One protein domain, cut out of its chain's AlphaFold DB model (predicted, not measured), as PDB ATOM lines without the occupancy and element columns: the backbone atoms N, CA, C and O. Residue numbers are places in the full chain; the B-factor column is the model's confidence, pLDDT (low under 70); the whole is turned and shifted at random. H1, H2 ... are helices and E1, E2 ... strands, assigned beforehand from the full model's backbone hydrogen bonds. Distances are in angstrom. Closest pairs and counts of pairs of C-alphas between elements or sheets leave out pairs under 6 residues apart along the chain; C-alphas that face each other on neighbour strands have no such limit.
ATOM      1  N   ARG A   5      40.553  -8.305 -40.551       96.62
ATOM      2  CA  ARG A   5      39.096  -8.279 -40.698       96.62
ATOM      3  C   ARG A   5      38.705  -8.466 -42.160       96.62
ATOM      4  O   ARG A   5      39.295  -7.857 -43.048       96.62
ATOM      5  N   ARG A   6      37.690  -9.291 -42.389       95.31
ATOM      6  CA  ARG A   6      37.108  -9.575 -43.697       95.31
ATOM      7  C   ARG A   6      35.592  -9.559 -43.573       95.31
ATOM      8  O   ARG A   6      35.040 -10.235 -42.708       95.31
ATOM      9  N   THR A   7      34.935  -8.813 -44.446       94.88
ATOM     10  CA  THR A   7      33.479  -8.872 -44.597       94.88
ATOM     11  C   THR A   7      33.135 -10.021 -45.534       94.88
ATOM     12  O   THR A   7      33.719 -10.128 -46.614       94.88
ATOM     13  N   ILE A   8      32.219 -10.888 -45.117       93.25
ATOM     14  CA  ILE A   8      31.749 -12.029 -45.906       93.25
ATOM     15  C   ILE A   8      30.221 -12.003 -45.977       93.25
ATOM     16  O   ILE A   8      29.555 -11.550 -45.046       93.25
ATOM     17  N   THR A   9      29.678 -12.469 -47.100       91.00
ATOM     18  CA  THR A   9      28.233 -12.509 -47.367       91.00
ATOM     19  C   THR A   9      27.815 -13.975 -47.443       91.00
ATOM     20  O   THR A   9      28.304 -14.666 -48.340       91.00
ATOM     21  N   PRO A  10      26.982 -14.485 -46.517       88.94
ATOM     22  CA  PRO A  10      26.418 -15.829 -46.615       88.94
ATOM     23  C   PRO A  10      25.656 -16.019 -47.933       88.94
ATOM     24  O   PRO A  10      25.108 -15.067 -48.491       88.94
ATOM     25  N   HIS A  11      25.569 -17.247 -48.438       86.62
ATOM     26  CA  HIS A  11      24.735 -17.530 -49.605       86.62
ATOM     27  C   HIS A  11      23.247 -17.574 -49.246       86.62
ATOM     28  O   HIS A  11      22.402 -17.239 -50.083       86.62
ATOM     29  N   TRP A  12      22.906 -18.005 -48.027       76.44
ATOM     30  CA  TRP A  12      21.527 -18.204 -47.593       76.44
ATOM     31  C   TRP A  12      21.315 -17.821 -46.121       76.44
ATOM     32  O   TRP A  12      22.171 -18.124 -45.300       76.44
ATOM     33  N   PRO A  13      20.154 -17.271 -45.720       60.91
ATOM     34  CA  PRO A  13      19.212 -16.469 -46.476       60.91
ATOM     35  C   PRO A  13      19.567 -14.988 -46.282       60.91
ATOM     36  O   PRO A  13      19.124 -14.393 -45.309       60.91
ATOM     37  N   ALA A  14      20.378 -14.407 -47.167       59.28
ATOM     38  CA  ALA A  14      20.332 -12.988 -47.552       59.28
ATOM     39  C   ALA A  14      21.641 -12.590 -48.236       59.28
ATOM     40  O   ALA A  14      22.700 -12.612 -47.617       59.28
ATOM     41  N   ARG A  15      21.536 -12.105 -49.478       60.75
ATOM     42  CA  ARG A  15      22.614 -11.349 -50.139       60.75
ATOM     43  C   ARG A  15      22.913 -10.014 -49.435       60.75
ATOM     44  O   ARG A  15      23.951  -9.421 -49.699       60.75
ATOM     45  N   ASP A  16      22.027  -9.592 -48.530       70.25
ATOM     46  CA  ASP A  16      22.099  -8.318 -47.807       70.25
ATOM     47  C   ASP A  16      22.635  -8.468 -46.372       70.25
ATOM     48  O   ASP A  16      22.919  -7.474 -45.704       70.25
ATOM     49  N   LEU A  17      22.795  -9.705 -45.882       79.69
ATOM     50  CA  LEU A  17      23.458  -9.956 -44.609       79.69
ATOM     51  C   LEU A  17      24.963  -9.991 -44.851       79.69
ATOM     52  O   LEU A  17      25.469 -10.838 -45.581       79.69
ATOM     53  N   THR A  18      25.692  -9.103 -44.188       88.19
ATOM     54  CA  THR A  18      27.151  -9.171 -44.141       88.19
ATOM     55  C   THR A  18      27.589  -9.441 -42.717       88.19
ATOM     56  O   THR A  18      27.064  -8.864 -41.766       88.19
ATOM     57  N   ILE A  19      28.552 -10.343 -42.563       91.19
ATOM     58  CA  ILE A  19      29.178 -10.612 -41.273       91.19
ATOM     59  C   ILE A  19      30.668 -10.320 -41.367       91.19
ATOM     60  O   ILE A  19      31.294 -10.480 -42.419       91.19
ATOM     61  N   VAL A  20      31.241  -9.873 -40.256       95.38
ATOM     62  CA  VAL A  20      32.679  -9.636 -40.150       95.38
ATOM     63  C   VAL A  20      33.311 -10.851 -39.498       95.38
ATOM     64  O   VAL A  20      32.896 -11.270 -38.422       95.38
ATOM     65  N   VAL A  21      34.344 -11.384 -40.139       96.62
ATOM     66  CA  VAL A  21      35.227 -12.409 -39.581       96.62
ATOM     67  C   VAL A  21      36.651 -11.882 -39.529       96.62
ATOM     68  O   VAL A  21      37.010 -10.923 -40.214       96.62
ATOM     69  N   GLU A  22      37.487 -12.518 -38.727       97.75
ATOM     70  CA  GLU A  22      38.927 -12.317 -38.758       97.75
ATOM     71  C   GLU A  22      39.580 -13.509 -39.442       97.75
ATOM     72  O   GLU A  22      39.235 -14.664 -39.189       97.75
ATOM     73  N   THR A  23      40.537 -13.224 -40.319       97.38
ATOM     74  CA  THR A  23      41.278 -14.250 -41.045       97.38
ATOM     75  C   THR A  23      42.768 -14.125 -40.799       97.38
ATOM     76  O   THR A  23      43.294 -13.017 -40.704       97.38
ATOM     77  N   SER A  24      43.452 -15.257 -40.700       96.69
ATOM     78  CA  SER A  24      44.911 -15.311 -40.640       96.69
ATOM     79  C   SER A  24      45.402 -16.318 -41.659       96.69
ATOM     80  O   SER A  24      44.823 -17.391 -41.821       96.69
ATOM     81  N   ARG A  25      46.446 -15.961 -42.398       95.00
ATOM     82  CA  ARG A  25      47.031 -16.842 -43.409       95.00
ATOM     83  C   ARG A  25      47.672 -18.064 -42.746       95.00
ATOM     84  O   ARG A  25      48.289 -17.955 -41.689       95.00
ATOM     85  N   ILE A  26      47.513 -19.212 -43.394       90.75
ATOM     86  CA  ILE A  26      48.278 -20.424 -43.092       90.75
ATOM     87  C   ILE A  26      49.581 -20.324 -43.877       90.75
ATOM     88  O   ILE A  26      49.543 -20.051 -45.079       90.75
ATOM     89  N   ALA A  27      50.713 -20.477 -43.193       85.56
ATOM     90  CA  ALA A  27      52.021 -20.246 -43.800       85.56
ATOM     91  C   ALA A  27      52.381 -21.339 -44.816       85.56
ATOM     92  O   ALA A  27      52.838 -21.034 -45.916       85.56
ATOM     93  N   ASP A  28      52.151 -22.598 -44.447       80.62
ATOM     94  CA  ASP A  28      52.508 -23.766 -45.242       80.62
ATOM     95  C   ASP A  28      51.698 -25.010 -44.821       80.62
ATOM     96  O   ASP A  28      50.833 -24.968 -43.940       80.62
ATOM     97  N   ALA A  29      51.971 -26.143 -45.469       80.75
ATOM     98  CA  ALA A  29      51.312 -27.411 -45.170       80.75
ATOM     99  C   ALA A  29      51.651 -27.961 -43.771       80.75
ATOM    100  O   ALA A  29      50.848 -28.698 -43.208       80.75
ATOM    101  N   ARG A  30      52.808 -27.611 -43.189       83.31
ATOM    102  CA  ARG A  30      53.181 -28.047 -41.836       83.31
ATOM    103  C   ARG A  30      52.337 -27.317 -40.795       83.31
ATOM    104  O   ARG A  30      51.828 -27.961 -39.884       83.31
ATOM    105  N   ASP A  31      52.144 -26.016 -40.983       86.44
ATOM    106  CA  ASP A  31      51.256 -25.175 -40.179       86.44
ATOM    107  C   ASP A  31      49.808 -25.697 -40.225       86.44
ATOM    108  O   ASP A  31      49.165 -25.843 -39.184       86.44
ATOM    109  N   LEU A  32      49.324 -26.091 -41.414       88.81
ATOM    110  CA  LEU A  32      48.030 -26.768 -41.565       88.81
ATOM    111  C   LEU A  32      47.999 -28.129 -40.853       88.81
ATOM    112  O   LEU A  32      47.020 -28.451 -40.184       88.81
ATOM    113  N   ALA A  33      49.052 -28.937 -40.992       87.31
ATOM    114  CA  ALA A  33      49.101 -30.275 -40.413       87.31
ATOM    115  C   ALA A  33      49.026 -30.249 -38.883       87.31
ATOM    116  O   ALA A  33      48.507 -31.190 -38.296       87.31
ATOM    117  N   THR A  34      49.493 -29.186 -38.228       88.38
ATOM    118  CA  THR A  34      49.377 -29.012 -36.770       88.38
ATOM    119  C   THR A  34      48.127 -28.248 -36.327       88.38
ATOM    120  O   THR A  34      47.940 -28.036 -35.133       88.38
ATOM    121  N   ASP A  35      47.271 -27.814 -37.254       92.75
ATOM    122  CA  ASP A  35      46.124 -26.970 -36.933       92.75
ATOM    123  C   ASP A  35      45.007 -27.751 -36.196       92.75
ATOM    124  O   ASP A  35      44.593 -28.813 -36.670       92.75
ATOM    125  N   PRO A  36      44.467 -27.246 -35.067       93.62
ATOM    126  CA  PRO A  36      43.434 -27.949 -34.299       93.62
ATOM    127  C   PRO A  36      42.141 -28.217 -35.076       93.62
ATOM    128  O   PRO A  36      41.547 -29.291 -34.935       93.62
ATOM    129  N   VAL A  37      41.707 -27.281 -35.929       94.31
ATOM    130  CA  VAL A  37      40.508 -27.471 -36.763       94.31
ATOM    131  C   VAL A  37      40.783 -28.542 -37.807       94.31
ATOM    132  O   VAL A  37      39.950 -29.412 -38.030       94.31
ATOM    133  N   TRP A  38      41.973 -28.534 -38.405       92.38
ATOM    134  CA  TRP A  38      42.365 -29.581 -39.342       92.38
ATOM    135  C   TRP A  38      42.399 -30.959 -38.676       92.38
ATOM    136  O   TRP A  38      41.885 -31.928 -39.234       92.38
ATOM    137  N   GLN A  39      42.991 -31.067 -37.487       90.88
ATOM    138  CA  GLN A  39      43.107 -32.327 -36.750       90.88
ATOM    139  C   GLN A  39      41.741 -32.887 -36.341       90.88
ATOM    140  O   GLN A  39      41.489 -34.070 -36.552       90.88
ATOM    141  N   SER A  40      40.840 -32.038 -35.848       91.19
ATOM    142  CA  SER A  40      39.498 -32.450 -35.412       91.19
ATOM    143  C   SER A  40      38.506 -32.679 -36.554       91.19
ATOM    144  O   SER A  40      37.565 -33.451 -36.383       91.19
ATOM    145  N   ALA A  41      38.720 -32.059 -37.719       89.31
ATOM    146  CA  ALA A  41      37.790 -32.143 -38.837       89.31
ATOM    147  C   ALA A  41      37.536 -33.586 -39.298       89.31
ATOM    148  O   ALA A  41      38.453 -34.420 -39.313       89.31
ATOM    149  N   PRO A  42      36.325 -33.888 -39.797       88.69
ATOM    150  CA  PRO A  42      35.948 -35.245 -40.151       88.69
ATOM    151  C   PRO A  42      36.382 -35.582 -41.587       88.69
ATOM    152  O   PRO A  42      35.591 -35.979 -42.451       88.69
ATOM    153  N   LEU A  43      37.671 -35.376 -41.847       85.06
ATOM    154  CA  LEU A  43      38.340 -35.671 -43.103       85.06
ATOM    155  C   LEU A  43      38.696 -37.156 -43.178       85.06
ATOM    156  O   LEU A  43      39.143 -37.751 -42.196       85.06
ATOM    157  N   THR A  44      38.554 -37.749 -44.360       84.50
ATOM    158  CA  THR A  44      39.096 -39.089 -44.626       84.50
ATOM    159  C   THR A  44      40.624 -39.040 -44.707       84.50
ATOM    160  O   THR A  44      41.213 -37.983 -44.950       84.50
ATOM    161  N   GLU A  45      41.287 -40.188 -44.571       80.69
ATOM    162  CA  GLU A  45      42.733 -40.285 -44.800       80.69
ATOM    163  C   GLU A  45      43.116 -39.809 -46.212       80.69
ATOM    164  O   GLU A  45      44.050 -39.026 -46.370       80.69
ATOM    165  N   ALA A  46      42.333 -40.192 -47.227       75.44
ATOM    166  CA  ALA A  46      42.516 -39.740 -48.603       75.44
ATOM    167  C   ALA A  46      42.346 -38.218 -48.752       75.44
ATOM    168  O   ALA A  46      43.142 -37.579 -49.435       75.44
ATOM    169  N   GLY A  47      41.357 -37.621 -48.081       78.69
ATOM    170  CA  GLY A  47      41.140 -36.174 -48.064       78.69
ATOM    171  C   GLY A  47      42.292 -35.425 -47.401       78.69
ATOM    172  O   GLY A  47      42.781 -34.435 -47.940       78.69
ATOM    173  N   ARG A  48      42.793 -35.939 -46.270       82.56
ATOM    174  CA  ARG A  48      43.975 -35.379 -45.600       82.56
ATOM    175  C   ARG A  48      45.208 -35.472 -46.487       82.56
ATOM    176  O   ARG A  48      45.917 -34.483 -46.659       82.56
ATOM    177  N   ALA A  49      45.432 -36.644 -47.073       76.50
ATOM    178  CA  ALA A  49      46.542 -36.890 -47.974       76.50
ATOM    179  C   ALA A  49      46.463 -36.006 -49.221       76.50
ATOM    180  O   ALA A  49      47.483 -35.492 -49.649       76.50
ATOM    181  N   ALA A  50      45.288 -35.762 -49.791       72.69
ATOM    182  CA  ALA A  50      45.180 -34.926 -50.981       72.69
ATOM    183  C   ALA A  50      45.557 -33.461 -50.743       72.69
ATOM    184  O   ALA A  50      46.066 -32.817 -51.651       72.69
ATOM    185  N   VAL A  51      45.334 -32.944 -49.535       76.88
ATOM    186  CA  VAL A  51      45.700 -31.566 -49.184       76.88
ATOM    187  C   VAL A  51      47.151 -31.470 -48.704       76.88
ATOM    188  O   VAL A  51      47.835 -30.501 -49.030       76.88
ATOM    189  N   LEU A  52      47.620 -32.461 -47.935       74.62
ATOM    190  CA  LEU A  52      48.933 -32.443 -47.277       74.62
ATOM    191  C   LEU A  52      50.034 -33.224 -48.002       74.62
ATOM    192  O   LEU A  52      51.186 -33.151 -47.572       74.62
ATOM    193  N   ARG A  53      49.733 -34.005 -49.049       63.03
ATOM    194  CA  ARG A  53      50.776 -34.802 -49.699       63.03
ATOM    195  C   ARG A  53      51.814 -33.894 -50.354       63.03
ATOM    196  O   ARG A  53      51.457 -32.943 -51.049       63.03
ATOM    197  N   PRO A  54      53.098 -34.242 -50.206       47.84
ATOM    198  CA  PRO A  54      54.120 -33.737 -51.089       47.84
ATOM    199  C   PRO A  54      53.896 -34.360 -52.469       47.84
ATOM    200  O   PRO A  54      53.789 -35.578 -52.615       47.84
ATOM    201  N   ALA A  55      53.854 -33.523 -53.491       41.31
ATOM    202  CA  ALA A  55      54.683 -33.707 -54.675       41.31
ATOM    203  C   ALA A  55      55.686 -34.836 -54.560       41.31
ATOM    204  O   ALA A  55      56.614 -34.716 -53.767       41.31
ATOM    205  N   GLY A  56      55.540 -35.915 -55.321       43.56
ATOM    206  CA  GLY A  56      56.490 -37.028 -55.301       43.56
ATOM    207  C   GLY A  56      57.865 -36.638 -55.855       43.56
ATOM    208  O   GLY A  56      58.227 -37.069 -56.939       43.56
ATOM    209  N   GLY A  57      58.619 -35.770 -55.179       45.38
ATOM    210  CA  GLY A  57      59.812 -35.111 -55.723       45.38
ATOM    211  C   GLY A  57      59.505 -34.008 -56.747       45.38
ATOM    212  O   GLY A  57      60.296 -33.083 -56.884       45.38
ATOM    213  N   VAL A  58      58.346 -34.041 -57.406       46.19
ATOM    214  CA  VAL A  58      57.778 -32.994 -58.275       46.19
ATOM    215  C   VAL A  58      56.242 -33.139 -58.202       46.19
ATOM    216  O   VAL A  58      55.772 -34.260 -58.042       46.19
ATOM    217  N   CYS A  59      55.472 -32.042 -58.280       43.38
ATOM    218  CA  CYS A  59      53.995 -31.902 -58.101       43.38
ATOM    219  C   CYS A  59      53.506 -31.393 -56.732       43.38
ATOM    220  O   CYS A  59      52.845 -32.137 -56.025       43.38
ATOM    221  N   GLY A  60      53.867 -30.140 -56.399       44.34
ATOM    222  CA  GLY A  60      53.693 -29.367 -55.147       44.34
ATOM    223  C   GLY A  60      52.473 -29.613 -54.231       44.34
ATOM    224  O   GLY A  60      51.622 -30.451 -54.491       44.34
ATOM    225  N   PRO A  61      52.360 -28.875 -53.111       46.69
ATOM    226  CA  PRO A  61      51.172 -28.964 -52.266       46.69
ATOM    227  C   PRO A  61      49.928 -28.694 -53.121       46.69
ATOM    228  O   PRO A  61      49.887 -27.683 -53.821       46.69
ATOM    229  N   ALA A  62      48.894 -29.540 -53.039       56.06
ATOM    230  CA  ALA A  62      47.602 -29.128 -53.582       56.06
ATOM    231  C   ALA A  62      47.160 -27.845 -52.872       56.06
ATOM    232  O   ALA A  62      46.572 -26.982 -53.502       56.06
ATOM    233  N   LEU A  63      47.491 -27.667 -51.585       67.44
ATOM    234  CA  LEU A  63      47.280 -26.407 -50.882       67.44
ATOM    235  C   LEU A  63      48.103 -25.273 -51.510       67.44
ATOM    236  O   LEU A  63      49.259 -25.040 -51.159       67.44
ATOM    237  N   LEU A  64      47.454 -24.502 -52.375       73.81
ATOM    238  CA  LEU A  64      48.015 -23.279 -52.924       73.81
ATOM    239  C   LEU A  64      47.999 -22.171 -51.869       73.81
ATOM    240  O   LEU A  64      48.931 -21.375 -51.763       73.81
ATOM    241  N   ARG A  65      46.894 -22.076 -51.118       86.62
ATOM    242  CA  ARG A  65      46.623 -20.994 -50.165       86.62
ATOM    243  C   ARG A  65      45.668 -21.461 -49.073       86.62
ATOM    244  O   ARG A  65      44.670 -22.095 -49.379       86.62
ATOM    245  N   GLY A  66      45.912 -21.075 -47.822       92.12
ATOM    246  CA  GLY A  66      45.004 -21.360 -46.709       92.12
ATOM    247  C   GLY A  66      44.758 -20.154 -45.808       92.12
ATOM    248  O   GLY A  66      45.604 -19.258 -45.699       92.12
ATOM    249  N   TRP A  67      43.599 -20.143 -45.156       96.31
ATOM    250  CA  TRP A  67      43.208 -19.148 -44.165       96.31
ATOM    251  C   TRP A  67      42.531 -19.827 -42.982       96.31
ATOM    252  O   TRP A  67      41.624 -20.635 -43.165       96.31
ATOM    253  N   ARG A  68      42.922 -19.428 -41.777       97.38
ATOM    254  CA  ARG A  68      42.148 -19.622 -40.553       97.38
ATOM    255  C   ARG A  68      41.072 -18.559 -40.481       97.38
ATOM    256  O   ARG A  68      41.332 -17.418 -40.868       97.38
ATOM    257  N   VAL A  69      39.903 -18.912 -39.966       97.62
ATOM    258  CA  VAL A  69      38.768 -18.001 -39.820       97.62
ATOM    259  C   VAL A  69      38.209 -18.088 -38.410       97.62
ATOM    260  O   VAL A  69      37.918 -19.177 -37.918       97.62
ATOM    261  N   ARG A  70      38.037 -16.930 -37.776       96.81
ATOM    262  CA  ARG A  70      37.441 -16.798 -36.446       96.81
ATOM    263  C   ARG A  70      36.456 -15.638 -36.398       96.81
ATOM    264  O   ARG A  70      36.525 -14.726 -37.226       96.81
ATOM    265  N   THR A  71      35.559 -15.644 -35.424       94.81
ATOM    266  CA  THR A  71      34.698 -14.486 -35.163       94.81
ATOM    267  C   THR A  71      35.498 -13.383 -34.451       94.81
ATOM    268  O   THR A  71      36.414 -13.688 -33.680       94.81
ATOM    269  N   PRO A  72      35.212 -12.092 -34.697       94.38
ATOM    270  CA  PRO A  72      35.969 -11.001 -34.094       94.38
ATOM    271  C   PRO A  72      35.986 -11.083 -32.566       94.38
ATOM    272  O   PRO A  72      34.952 -11.293 -31.938       94.38
ATOM    273  N   GLY A  73      37.168 -10.907 -31.975       88.31
ATOM    274  CA  GLY A  73      37.349 -10.952 -30.520       88.31
ATOM    275  C   GLY A  73      37.449 -12.356 -29.913       88.31
ATOM    276  O   GLY A  73      37.698 -12.463 -28.716       88.31
ATOM    277  N   THR A  74      37.317 -13.426 -30.705       91.81
ATOM    278  CA  THR A  74      37.585 -14.788 -30.221       91.81
ATOM    279  C   THR A  74      39.064 -15.135 -30.306       91.81
ATOM    280  O   THR A  74      39.803 -14.619 -31.146       91.81
ATOM    281  N   VAL A  75      39.516 -16.004 -29.401       89.69
ATOM    282  CA  VAL A  75      40.899 -16.497 -29.402       89.69
ATOM    283  C   VAL A  75      41.056 -17.583 -30.463       89.69
ATOM    284  O   VAL A  75      41.937 -17.477 -31.320       89.69
ATOM    285  N   GLU A  76      40.173 -18.578 -30.426       92.31
ATOM    286  CA  GLU A  76      40.215 -19.770 -31.270       92.31
ATOM    287  C   GLU A  76      39.549 -19.537 -32.626       92.31
ATOM    288  O   GLU A  76      38.517 -18.874 -32.730       92.31
ATOM    289  N   HIS A  77      40.130 -20.105 -33.684       95.12
ATOM    290  CA  HIS A  77      39.490 -20.144 -34.994       95.12
ATOM    291  C   HIS A  77      38.593 -21.362 -35.138       95.12
ATOM    292  O   HIS A  77      38.879 -22.436 -34.624       95.12
ATOM    293  N   CYS A  78      37.492 -21.178 -35.856       93.75
ATOM    294  CA  CYS A  78      36.415 -22.157 -35.963       93.75
ATOM    295  C   CYS A  78      36.334 -22.803 -37.350       93.75
ATOM    296  O   CYS A  78      35.632 -23.795 -37.534       93.75
ATOM    297  N   ALA A  79      37.028 -22.242 -38.342       97.06
ATOM    298  CA  ALA A  79      37.039 -22.769 -39.695       97.06
ATOM    299  C   ALA A  79      38.382 -22.537 -40.391       97.06
ATOM    300  O   ALA A  79      39.135 -21.617 -40.058       97.06
ATOM    301  N   LEU A  80      38.641 -23.351 -41.407       96.75
ATOM    302  CA  LEU A  80      39.699 -23.172 -42.386       96.75
ATOM    303  C   LEU A  80      39.068 -23.024 -43.770       96.75
ATOM    304  O   LEU A  80      38.136 -23.745 -44.120       96.75
ATOM    305  N   VAL A  81      39.611 -22.118 -44.572       95.62
ATOM    306  CA  VAL A  81      39.341 -22.032 -46.008       95.62
ATOM    307  C   VAL A  81      40.634 -22.382 -46.715       95.62
ATOM    308  O   VAL A  81      41.666 -21.768 -46.452       95.62
ATOM    309  N   LEU A  82      40.601 -23.378 -47.586       92.12
ATOM    310  CA  LEU A  82      41.769 -23.887 -48.288       92.12
ATOM    311  C   LEU A  82      41.504 -23.785 -49.783       92.12
ATOM    312  O   LEU A  82      40.474 -24.243 -50.264       92.12
ATOM    313  N   ARG A  83      42.429 -23.184 -50.519       89.00
ATOM    314  CA  ARG A  83      42.463 -23.217 -51.972       89.00
ATOM    315  C   ARG A  83      43.385 -24.334 -52.398       89.00
ATOM    316  O   ARG A  83      44.568 -24.327 -52.043       89.00
ATOM    317  N   LEU A  84      42.827 -25.241 -53.178       82.88
ATOM    318  CA  LEU A  84      43.563 -26.295 -53.830       82.88
ATOM    319  C   LEU A  84      43.949 -25.845 -55.246       82.88
ATOM    320  O   LEU A  84      43.199 -25.116 -55.898       82.88
ATOM    321  N   ASP A  85      45.136 -26.227 -55.700       75.19
ATOM    322  CA  ASP A  85      45.549 -26.116 -57.094       75.19
ATOM    323  C   ASP A  85      44.925 -27.275 -57.890       75.19
ATOM    324  O   ASP A  85      43.721 -27.516 -57.765       75.19
ATOM    325  N   ASP A  86      45.685 -28.016 -58.698       65.88
ATOM    326  CA  ASP A  86      45.227 -29.284 -59.270       65.88
ATOM    327  C   ASP A  86      45.234 -30.388 -58.205       65.88
ATOM    328  O   ASP A  86      46.270 -30.742 -57.646       65.88
ATOM    329  N   HIS A  87      44.058 -30.954 -57.923       64.50
ATOM    330  CA  HIS A  87      43.940 -32.122 -57.061       64.50
ATOM    331  C   HIS A  87      43.591 -33.372 -57.879       64.50
ATOM    332  O   HIS A  87      42.712 -33.363 -58.743       64.50
ATOM    333  N   PHE A  88      44.205 -34.502 -57.542       63.66
ATOM    334  CA  PHE A  88      43.920 -35.802 -58.168       63.66
ATOM    335  C   PHE A  88      42.854 -36.593 -57.406       63.66
ATOM    336  O   PHE A  88      42.840 -37.820 -57.424       63.66
ATOM    337  N   LEU A  89      41.964 -35.900 -56.688       62.47
ATOM    338  CA  LEU A  89      40.920 -36.560 -55.913       62.47
ATOM    339  C   LEU A  89      39.907 -37.287 -56.808       62.47
ATOM    340  O   LEU A  89      39.394 -38.298 -56.369       62.47
ATOM    341  N   HIS A  90      39.651 -36.856 -58.051       64.69
ATOM    342  CA  HIS A  90      38.787 -37.569 -59.019       64.69
ATOM    343  C   HIS A  90      37.456 -38.110 -58.431       64.69
ATOM    344  O   HIS A  90      37.042 -39.223 -58.744       64.69
ATOM    345  N   GLY A  91      36.775 -37.353 -57.561       59.41
ATOM    346  CA  GLY A  91      35.554 -37.816 -56.882       59.41
ATOM    347  C   GLY A  91      35.791 -38.623 -55.598       59.41
ATOM    348  O   GLY A  91      34.845 -39.155 -55.017       59.41
ATOM    349  N   ALA A  92      37.029 -38.711 -55.117       61.06
ATOM    350  CA  ALA A  92      37.361 -39.306 -53.834       61.06
ATOM    351  C   ALA A  92      36.720 -38.517 -52.691       61.06
ATOM    352  O   ALA A  92      36.645 -37.283 -52.697       61.06
ATOM    353  N   LEU A  93      36.263 -39.269 -51.693       56.47
ATOM    354  CA  LEU A  93      35.633 -38.726 -50.503       56.47
ATOM    355  C   LEU A  93      36.673 -38.003 -49.655       56.47
ATOM    356  O   LEU A  93      37.593 -38.631 -49.140       56.47
ATOM    357  N   VAL A  94      36.489 -36.703 -49.471       71.50
ATOM    358  CA  VAL A  94      37.292 -35.853 -48.587       71.50
ATOM    359  C   VAL A  94      36.709 -35.818 -47.182       71.50
ATOM    360  O   VAL A  94      37.457 -35.714 -46.218       71.50
ATOM    361  N   SER A  95      35.401 -36.027 -47.043       73.12
ATOM    362  CA  SER A  95      34.747 -36.306 -45.766       73.12
ATOM    363  C   SER A  95      33.760 -37.453 -45.933       73.12
ATOM    364  O   SER A  95      33.097 -37.559 -46.964       73.12
ATOM    365  N   ALA A  96      33.715 -38.359 -44.954       62.78
ATOM    366  CA  ALA A  96      32.808 -39.510 -44.960       62.78
ATOM    367  C   ALA A  96      31.632 -39.351 -43.981       62.78
ATOM    368  O   ALA A  96      30.632 -40.064 -44.109       62.78
ATOM    369  N   ARG A  97      31.760 -38.447 -43.001       61.38
ATOM    370  CA  ARG A  97      30.769 -38.103 -41.970       61.38
ATOM    371  C   ARG A  97      30.986 -36.645 -41.537       61.38
ATOM    372  O   ARG A  97      32.112 -36.193 -41.620       61.38
ATOM    373  N   PRO A  98      29.964 -35.918 -41.065       59.44
ATOM    374  CA  PRO A  98      28.548 -36.277 -41.113       59.44
ATOM    375  C   PRO A  98      27.995 -36.311 -42.547       59.44
ATOM    376  O   PRO A  98      26.928 -36.877 -42.766       59.44
ATOM    377  N   GLU A  99      28.731 -35.782 -43.526       64.06
ATOM    378  CA  GLU A  99      28.375 -35.807 -44.944       64.06
ATOM    379  C   GLU A  99      29.454 -36.497 -45.771       64.06
ATOM    380  O   GLU A  99      30.649 -36.344 -45.524       64.06
ATOM    381  N   ARG A 100      29.018 -37.266 -46.773       63.47
ATOM    382  CA  ARG A 100      29.914 -37.805 -47.793       63.47
ATOM    383  C   ARG A 100      30.180 -36.711 -48.816       63.47
ATOM    384  O   ARG A 100      29.351 -36.471 -49.688       63.47
ATOM    385  N   VAL A 101      31.326 -36.059 -48.695       70.19
ATOM    386  CA  VAL A 101      31.770 -35.034 -49.637       70.19
ATOM    387  C   VAL A 101      32.840 -35.637 -50.519       70.19
ATOM    388  O   VAL A 101      33.938 -35.919 -50.052       70.19
ATOM    389  N   ALA A 102      32.498 -35.848 -51.784       72.88
ATOM    390  CA  ALA A 102      33.451 -36.129 -52.844       72.88
ATOM    391  C   ALA A 102      33.911 -34.799 -53.446       72.88
ATOM    392  O   ALA A 102      33.065 -33.942 -53.694       72.88
ATOM    393  N   MET A 103      35.214 -34.629 -53.678       72.25
ATOM    394  CA  MET A 103      35.694 -33.479 -54.450       72.25
ATOM    395  C   MET A 103      35.653 -33.801 -55.938       72.25
ATOM    396  O   MET A 103      36.351 -34.703 -56.415       72.25
ATOM    397  N   GLU A 104      34.827 -33.061 -56.670       74.06
ATOM    398  CA  GLU A 104      34.804 -33.099 -58.126       74.06
ATOM    399  C   GLU A 104      36.081 -32.458 -58.678       74.06
ATOM    400  O   GLU A 104      36.678 -31.598 -58.043       74.06
ATOM    401  N   TYR A 105      36.508 -32.823 -59.891       69.06
ATOM    402  CA  TYR A 105      37.713 -32.246 -60.520       69.06
ATOM    403  C   TYR A 105      37.688 -30.704 -60.601       69.06
ATOM    404  O   TYR A 105      38.725 -30.038 -60.646       69.06
ATOM    405  N   THR A 106      36.489 -30.122 -60.633       77.00
ATOM    406  CA  THR A 106      36.291 -28.674 -60.691       77.00
ATOM    407  C   THR A 106      36.338 -27.984 -59.334       77.00
ATOM    408  O   THR A 106      36.315 -26.755 -59.306       77.00
ATOM    409  N   ASP A 107      36.371 -28.717 -58.224       79.81
ATOM    410  CA  ASP A 107      36.354 -28.132 -56.887       79.81
ATOM    411  C   ASP A 107      37.748 -27.628 -56.528       79.81
ATOM    412  O   ASP A 107      38.677 -28.399 -56.350       79.81
ATOM    413  N   ARG A 108      37.943 -26.312 -56.433       85.25
ATOM    414  CA  ARG A 108      39.273 -25.749 -56.135       85.25
ATOM    415  C   ARG A 108      39.350 -25.124 -54.755       85.25
ATOM    416  O   ARG A 108      40.396 -24.598 -54.387       85.25
ATOM    417  N   MET A 109      38.281 -25.200 -53.965       89.88
ATOM    418  CA  MET A 109      38.303 -24.752 -52.578       89.88
ATOM    419  C   MET A 109      37.681 -25.790 -51.642       89.88
ATOM    420  O   MET A 109      36.772 -26.535 -52.012       89.88
ATOM    421  N   LEU A 110      38.164 -25.799 -50.404       90.00
ATOM    422  CA  LEU A 110      37.670 -26.616 -49.309       90.00
ATOM    423  C   LEU A 110      37.407 -25.718 -48.100       90.00
ATOM    424  O   LEU A 110      38.290 -24.973 -47.670       90.00
ATOM    425  N   VAL A 111      36.209 -25.801 -47.536       93.56
ATOM    426  CA  VAL A 111      35.894 -25.226 -46.225       93.56
ATOM    427  C   VAL A 111      35.916 -26.354 -45.209       93.56
ATOM    428  O   VAL A 111      35.263 -27.377 -45.401       93.56
ATOM    429  N   VAL A 112      36.681 -26.182 -44.140       93.12
ATOM    430  CA  VAL A 112      36.890 -27.201 -43.111       93.12
ATOM    431  C   VAL A 112      36.513 -26.615 -41.761       93.12
ATOM    432  O   VAL A 112      36.957 -25.531 -41.402       93.12
ATOM    433  N   THR A 113      35.714 -27.342 -41.001       93.56
ATOM    434  CA  THR A 113      35.356 -27.048 -39.611       93.56
ATOM    435  C   THR A 113      35.520 -28.331 -38.791       93.56
ATOM    436  O   THR A 113      35.638 -29.406 -39.392       93.56
ATOM    437  N   PRO A 114      35.492 -28.265 -37.448       90.31
ATOM    438  CA  PRO A 114      35.554 -29.466 -36.616       90.31
ATOM    439  C   PRO A 114      34.443 -30.486 -36.918       90.31
ATOM    440  O   PRO A 114      34.661 -31.683 -36.783       90.31
ATOM    441  N   ASP A 115      33.280 -30.026 -37.393       87.88
ATOM    442  CA  ASP A 115      32.091 -30.871 -37.566       87.88
ATOM    443  C   ASP A 115      31.705 -31.128 -39.027       87.88
ATOM    444  O   ASP A 115      30.812 -31.930 -39.306       87.88
ATOM    445  N   LEU A 116      32.312 -30.420 -39.976       88.50
ATOM    446  CA  LEU A 116      31.872 -30.397 -41.369       88.50
ATOM    447  C   LEU A 116      33.019 -30.034 -42.309       88.50
ATOM    448  O   LEU A 116      33.843 -29.169 -42.015       88.50
ATOM    449  N   VAL A 117      33.000 -30.644 -43.489       88.81
ATOM    450  CA  VAL A 117      33.868 -30.304 -44.613       88.81
ATOM    451  C   VAL A 117      32.989 -30.020 -45.825       88.81
ATOM    452  O   VAL A 117      32.034 -30.752 -46.063       88.81
ATOM    453  N   VAL A 118      33.307 -28.985 -46.598       88.50
ATOM    454  CA  VAL A 118      32.554 -28.575 -47.790       88.50
ATOM    455  C   VAL A 118      33.518 -28.388 -48.956       88.50
ATOM    456  O   VAL A 118      34.409 -27.547 -48.887       88.50
ATOM    457  N   GLY A 119      33.327 -29.156 -50.029       87.31
ATOM    458  CA  GLY A 119      33.965 -28.898 -51.321       87.31
ATOM    459  C   GLY A 119      33.224 -27.784 -52.056       87.31
ATOM    460  O   GLY A 119      31.991 -27.763 -52.066       87.31
ATOM    461  N   VAL A 120      33.965 -26.842 -52.636       88.06
ATOM    462  CA  VAL A 120      33.397 -25.688 -53.339       88.06
ATOM    463  C   VAL A 120      33.919 -25.664 -54.767       88.06
ATOM    464  O   VAL A 120      35.128 -25.731 -55.015       88.06
ATOM    465  N   ARG A 121      32.978 -25.540 -55.704       85.75
ATOM    466  CA  ARG A 121      33.249 -25.533 -57.137       85.75
ATOM    467  C   ARG A 121      33.996 -24.269 -57.552       85.75
ATOM    468  O   ARG A 121      33.566 -23.157 -57.258       85.75
ATOM    469  N   GLY A 122      35.054 -24.445 -58.336       84.31
ATOM    470  CA  GLY A 122      35.891 -23.355 -58.824       84.31
ATOM    471  C   GLY A 122      36.817 -22.786 -57.750       84.31
ATOM    472  O   GLY A 122      36.899 -23.297 -56.637       84.31
ATOM    473  N   ALA A 123      37.555 -21.737 -58.118       83.25
ATOM    474  CA  ALA A 123      38.594 -21.116 -57.289       83.25
ATOM    475  C   ALA A 123      38.166 -19.767 -56.682       83.25
ATOM    476  O   ALA A 123      39.020 -18.971 -56.285       83.25
ATOM    477  N   ASP A 124      36.860 -19.483 -56.661       88.38
ATOM    478  CA  ASP A 124      36.340 -18.238 -56.105       88.38
ATOM    479  C   ASP A 124      36.392 -18.268 -54.571       88.38
ATOM    480  O   ASP A 124      35.667 -19.012 -53.906       88.38
ATOM    481  N   GLU A 125      37.255 -17.422 -54.005       91.50
ATOM    482  CA  GLU A 125      37.339 -17.238 -52.559       91.50
ATOM    483  C   GLU A 125      36.008 -16.714 -52.002       91.50
ATOM    484  O   GLU A 125      35.605 -17.147 -50.924       91.50
ATOM    485  N   GLY A 126      35.312 -15.828 -52.726       91.31
ATOM    486  CA  GLY A 126      34.050 -15.234 -52.281       91.31
ATOM    487  C   GLY A 126      33.009 -16.294 -51.936       91.31
ATOM    488  O   GLY A 126      32.474 -16.287 -50.827       91.31
ATOM    489  N   SER A 127      32.806 -17.259 -52.831       90.25
ATOM    490  CA  SER A 127      31.926 -18.401 -52.598       90.25
ATOM    491  C   SER A 127      32.385 -19.277 -51.424       90.25
ATOM    492  O   SER A 127      31.581 -19.622 -50.559       90.25
ATOM    493  N   ALA A 128      33.680 -19.588 -51.297       93.38
ATOM    494  CA  ALA A 128      34.160 -20.371 -50.152       93.38
ATOM    495  C   ALA A 128      33.905 -19.658 -48.809       93.38
ATOM    496  O   ALA A 128      33.436 -20.270 -47.848       93.38
ATOM    497  N   PHE A 129      34.140 -18.347 -48.748       95.12
ATOM    498  CA  PHE A 129      33.816 -17.539 -47.573       95.12
ATOM    499  C   PHE A 129      32.306 -17.388 -47.355       95.12
ATOM    500  O   PHE A 129      31.872 -17.342 -46.207       95.12
ATOM    501  N   GLY A 130      31.494 -17.383 -48.412       92.75
ATOM    502  CA  GLY A 130      30.036 -17.422 -48.298       92.75
ATOM    503  C   GLY A 130      29.544 -18.676 -47.575       92.75
ATOM    504  O   GLY A 130      28.684 -18.580 -46.703       92.75
ATOM    505  N   HIS A 131      30.161 -19.836 -47.827       92.62
ATOM    506  CA  HIS A 131      29.856 -21.067 -47.088       92.62
ATOM    507  C   HIS A 131      30.259 -20.992 -45.612       92.62
ATOM    508  O   HIS A 131      29.523 -21.488 -44.763       92.62
ATOM    509  N   VAL A 132      31.382 -20.343 -45.284       94.25
ATOM    510  CA  VAL A 132      31.717 -20.045 -43.879       94.25
ATOM    511  C   VAL A 132      30.626 -19.179 -43.250       94.25
ATOM    512  O   VAL A 132      30.198 -19.452 -42.133       94.25
ATOM    513  N   GLY A 133      30.135 -18.176 -43.982       92.62
ATOM    514  CA  GLY A 133      29.010 -17.347 -43.559       92.62
ATOM    515  C   GLY A 133      27.751 -18.160 -43.268       92.62
ATOM    516  O   GLY A 133      27.170 -18.014 -42.196       92.62
ATOM    517  N   ASP A 134      27.380 -19.067 -44.173       91.00
ATOM    518  CA  ASP A 134      26.226 -19.950 -43.986       91.00
ATOM    519  C   ASP A 134      26.371 -20.822 -42.727       91.00
ATOM    520  O   ASP A 134      25.407 -21.055 -41.998       91.00
ATOM    521  N   ILE A 135      27.580 -21.319 -42.451       91.38
ATOM    522  CA  ILE A 135      27.853 -22.150 -41.272       91.38
ATOM    523  C   ILE A 135      27.732 -21.317 -39.991       91.38
ATOM    524  O   ILE A 135      27.051 -21.737 -39.058       91.38
ATOM    525  N   LEU A 136      28.341 -20.129 -39.953       90.81
ATOM    526  CA  LEU A 136      28.334 -19.252 -38.777       90.81
ATOM    527  C   LEU A 136      26.935 -18.732 -38.425       90.81
ATOM    528  O   LEU A 136      26.624 -18.571 -37.248       90.81
ATOM    529  N   VAL A 137      26.092 -18.480 -39.428       88.88
ATOM    530  CA  VAL A 137      24.703 -18.025 -39.232       88.88
ATOM    531  C   VAL A 137      23.744 -19.212 -39.010       88.88
ATOM    532  O   VAL A 137      22.580 -19.019 -38.668       88.88
ATOM    533  N   GLY A 138      24.220 -20.455 -39.152       86.75
ATOM    534  CA  GLY A 138      23.417 -21.665 -38.941       86.75
ATOM    535  C   GLY A 138      22.454 -21.983 -40.088       86.75
ATOM    536  O   GLY A 138      21.457 -22.678 -39.907       86.75
ATOM    537  N   THR A 139      22.728 -21.464 -41.280       85.12
ATOM    538  CA  THR A 139      21.862 -21.538 -42.463       85.12
ATOM    539  C   THR A 139      22.392 -22.499 -43.519       85.12
ATOM    540  O   THR A 139      21.689 -22.800 -44.489       85.12
ATOM    541  N   TYR A 140      23.606 -23.021 -43.313       82.94
ATOM    542  CA  TYR A 140      24.190 -24.064 -44.139       82.94
ATOM    543  C   TYR A 140      23.273 -25.289 -44.164       82.94
ATOM    544  O   TYR A 140      23.136 -26.037 -43.191       82.94
ATOM    545  N   ARG A 141      22.634 -25.509 -45.314       73.12
ATOM    546  CA  ARG A 141      21.810 -26.692 -45.541       73.12
ATOM    547  C   ARG A 141      22.714 -27.863 -45.881       73.12
ATOM    548  O   ARG A 141      23.189 -27.980 -47.010       73.12
ATOM    549  N   ARG A 142      22.884 -28.743 -44.897       68.12
ATOM    550  CA  ARG A 142      23.523 -30.049 -45.057       68.12
ATOM    551  C   ARG A 142      22.973 -30.765 -46.284       68.12
ATOM    552  O   ARG A 142      21.751 -30.924 -46.400       68.12
ATOM    553  N   ARG A 143      23.837 -31.224 -47.197       58.66
ATOM    554  CA  ARG A 143      23.405 -32.029 -48.346       58.66
ATOM    555  C   ARG A 143      23.072 -33.432 -47.849       58.66
ATOM    556  O   ARG A 143      23.802 -34.391 -48.061       58.66
ATOM    557  N   THR A 144      21.897 -33.596 -47.250       48.94
ATOM    558  CA  THR A 144      21.278 -34.911 -47.035       48.94
ATOM    559  C   THR A 144      20.714 -35.438 -48.353       48.94
ATOM    560  O   THR A 144      19.533 -35.745 -48.481       48.94
ATOM    561  N   ARG A 145      21.561 -35.586 -49.377       44.34
ATOM    562  CA  ARG A 145      21.209 -36.463 -50.489       44.34
ATOM    563  C   ARG A 145      21.476 -37.882 -50.003       44.34
ATOM    564  O   ARG A 145      22.577 -38.404 -50.148       44.34
ATOM    565  N   ARG A 146      20.455 -38.518 -49.412       40.44
ATOM    566  CA  ARG A 146      20.353 -39.979 -49.488       40.44
ATOM    567  C   ARG A 146      20.447 -40.290 -50.979       40.44
ATOM    568  O   ARG A 146      19.514 -39.987 -51.721       40.44
ATOM    569  N   ARG A 147      21.595 -40.791 -51.439       42.16
ATOM    570  CA  ARG A 147      21.660 -41.466 -52.735       42.16
ATOM    571  C   ARG A 147      20.564 -42.530 -52.639       42.16
ATOM    572  O   ARG A 147      20.592 -43.308 -51.684       42.16
ATOM    573  N   ARG A 148      19.531 -42.459 -53.488       44.19
ATOM    574  CA  ARG A 148      18.593 -43.580 -53.610       44.19
ATOM    575  C   ARG A 148      19.487 -44.779 -53.895       44.19
ATOM    576  O   ARG A 148      20.281 -44.729 -54.829       44.19
ATOM    577  N   VAL A 149      19.485 -45.738 -52.980       49.69
ATOM    578  CA  VAL A 149      20.067 -47.041 -53.262       49.69
ATOM    579  C   VAL A 149      19.096 -47.618 -54.279       49.69
ATOM    580  O   VAL A 149      17.920 -47.793 -53.954       49.69
ATOM    581  N   GLU A 150      19.531 -47.726 -55.530       52.06
ATOM    582  CA  GLU A 150      18.706 -48.343 -56.566       52.06
ATOM    583  C   GLU A 150      18.503 -49.816 -56.181       52.06
ATOM    584  O   GLU A 150      19.338 -50.392 -55.484       52.06
ATOM    585  N   ALA A 151      17.377 -50.426 -56.559       52.56
ATOM    586  CA  ALA A 151      17.036 -51.781 -56.107       52.56
ATOM    587  C   ALA A 151      18.144 -52.810 -56.426       52.56
ATOM    588  O   ALA A 151      18.412 -53.696 -55.622       52.56
ATOM    589  N   GLU A 152      18.862 -52.613 -57.534       52.56
ATOM    590  CA  GLU A 152      20.008 -53.437 -57.940       52.56
ATOM    591  C   GLU A 152      21.185 -53.378 -56.947       52.56
ATOM    592  O   GLU A 152      21.854 -54.385 -56.717       52.56
ATOM    593  N   ASP A 153      21.410 -52.232 -56.295       58.84
ATOM    594  CA  ASP A 153      22.450 -52.085 -55.268       58.84
ATOM    595  C   ASP A 153      22.059 -52.818 -53.966       58.84
ATOM    596  O   ASP A 153      22.936 -53.255 -53.215       58.84
ATOM    597  N   LEU A 154      20.755 -52.969 -53.680       60.72
ATOM    598  CA  LEU A 154      20.261 -53.728 -52.523       60.72
ATOM    599  C   LEU A 154      20.425 -55.235 -52.728       60.72
ATOM    600  O   LEU A 154      20.860 -55.920 -51.801       60.72
ATOM    601  N   ASP A 155      20.153 -55.731 -53.935       60.31
ATOM    602  CA  ASP A 155      20.356 -57.142 -54.283       60.31
ATOM    603  C   ASP A 155      21.848 -57.509 -54.260       60.31
ATOM    604  O   ASP A 155      22.236 -58.546 -53.714       60.31
ATOM    605  N   ALA A 156      22.714 -56.619 -54.756       60.12
ATOM    606  CA  ALA A 156      24.162 -56.797 -54.688       60.12
ATOM    607  C   ALA A 156      24.698 -56.799 -53.241       60.12
ATOM    608  O   ALA A 156      25.626 -57.541 -52.923       60.12
ATOM    609  N   LEU A 157      24.107 -56.000 -52.345       57.38
ATOM    610  CA  LEU A 157      24.447 -55.994 -50.917       57.38
ATOM    611  C   LEU A 157      23.940 -57.245 -50.186       57.38
ATOM    612  O   LEU A 157      24.647 -57.758 -49.318       57.38
ATOM    613  N   ALA A 158      22.759 -57.756 -50.543       64.56
ATOM    614  CA  ALA A 158      22.219 -58.999 -49.990       64.56
ATOM    615  C   ALA A 158      23.088 -60.215 -50.356       64.56
ATOM    616  O   ALA A 158      23.282 -61.100 -49.526       64.56
ATOM    617  N   ALA A 159      23.685 -60.219 -51.551       64.69
ATOM    618  CA  ALA A 159      24.608 -61.263 -51.999       64.69
ATOM    619  C   ALA A 159      25.969 -61.268 -51.265       64.69
ATOM    620  O   ALA A 159      26.713 -62.242 -51.364       64.69
ATOM    621  N   LEU A 160      26.308 -60.192 -50.543       59.38
ATOM    622  CA  LEU A 160      27.570 -60.044 -49.806       59.38
ATOM    623  C   LEU A 160      27.430 -60.281 -48.294       59.38
ATOM    624  O   LEU A 160      28.435 -60.265 -47.581       59.38
TER     625      LEU A 160
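AT A GLANCE: This is residues 5 to 160 of the 163 residues of an uncharacterized protein of Methylorubrum extorquens (UniProt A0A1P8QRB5). A strongly twisted sheet of six strands, curled like part of a barrel, wraps round one helix, H4; the short helices H1, H2 and H3 lie along the sheet's margin, and residues 147 to 160, with H5, stick out as a tail. The 156 printed residues hold five named helices and seven named strands, in the order E1 E2 H1 H2 H3 E3 E4 E5 E6 E7 H4 H5, a mixed class. The sheet is antiparallel, in the order E1 E2 E3 E4 E6 E7. The whole is compact, with a radius of gyration of the C-alphas of 16.7 A and spans of 56 by 45 by 25 A.

HOW THE PARTS SIT: Start at E1, residues 5 to 8, an edge strand in a hairpin with E2, residues 19 to 26; N 6 and O 21 are 2.8 A apart. E2 is staggered: residues 22 to 26 pair with E3, residues 63 to 70, where N 24 and O 68 are 3.0 A apart. E3 forms a hairpin with E4, residues 79 to 84, with N 67 and O 81 at 2.8 A. Beside E4 runs E6, residues 107 to 112, with N 82 and O 110 at 2.8 A; its hairpin partner is the edge strand E7, residues 117 to 121, with N 111 and O 118 at 2.8 A. H4, residues 125 to 137, is on one face of this sheet, which curls round it: two layers, helix and sheet. The closest C-alphas of H4 and E1 are those of Phe 129 and Ile 8, 6.1 A apart. H1, residues 29 to 33, and H2, residues 36 to 40, only graze the sheet. H3, residues 45 to 52, stands only just at the sheet's level, with a height of 3.9 A. E5, residues 93 to 95, pairs with no named strand, but with residues 101 to 102; its Val 94 and Gly 47 of H3 have C-alphas 3.9 A apart, the closest of the two elements. H5, residues 151 to 158, is not on the sheet. In the five helices every O i to N i+4 pair is within hydrogen-bond range.

IN THESE COORDINATES: Find C-alpha 5 at (39.096, -8.279, -40.698), where E1 begins. E2 measures 21.5 A, E3 19.9 A and E4 16.0 A. H4 starts at (37.339, -17.238, -52.559) and runs 18.4 A; H5 ends at (22.219, -58.999, -49.990).

THE WHOLE: The C-alphas of Gly 73 and Ala 159 are farthest apart, 56.2 A. The printed part has no cut; the long links are E5 to E6 and H4 to H5. Expect low confidence, under 70, in 47 residues, among them 53 to 63 and 142 to 160.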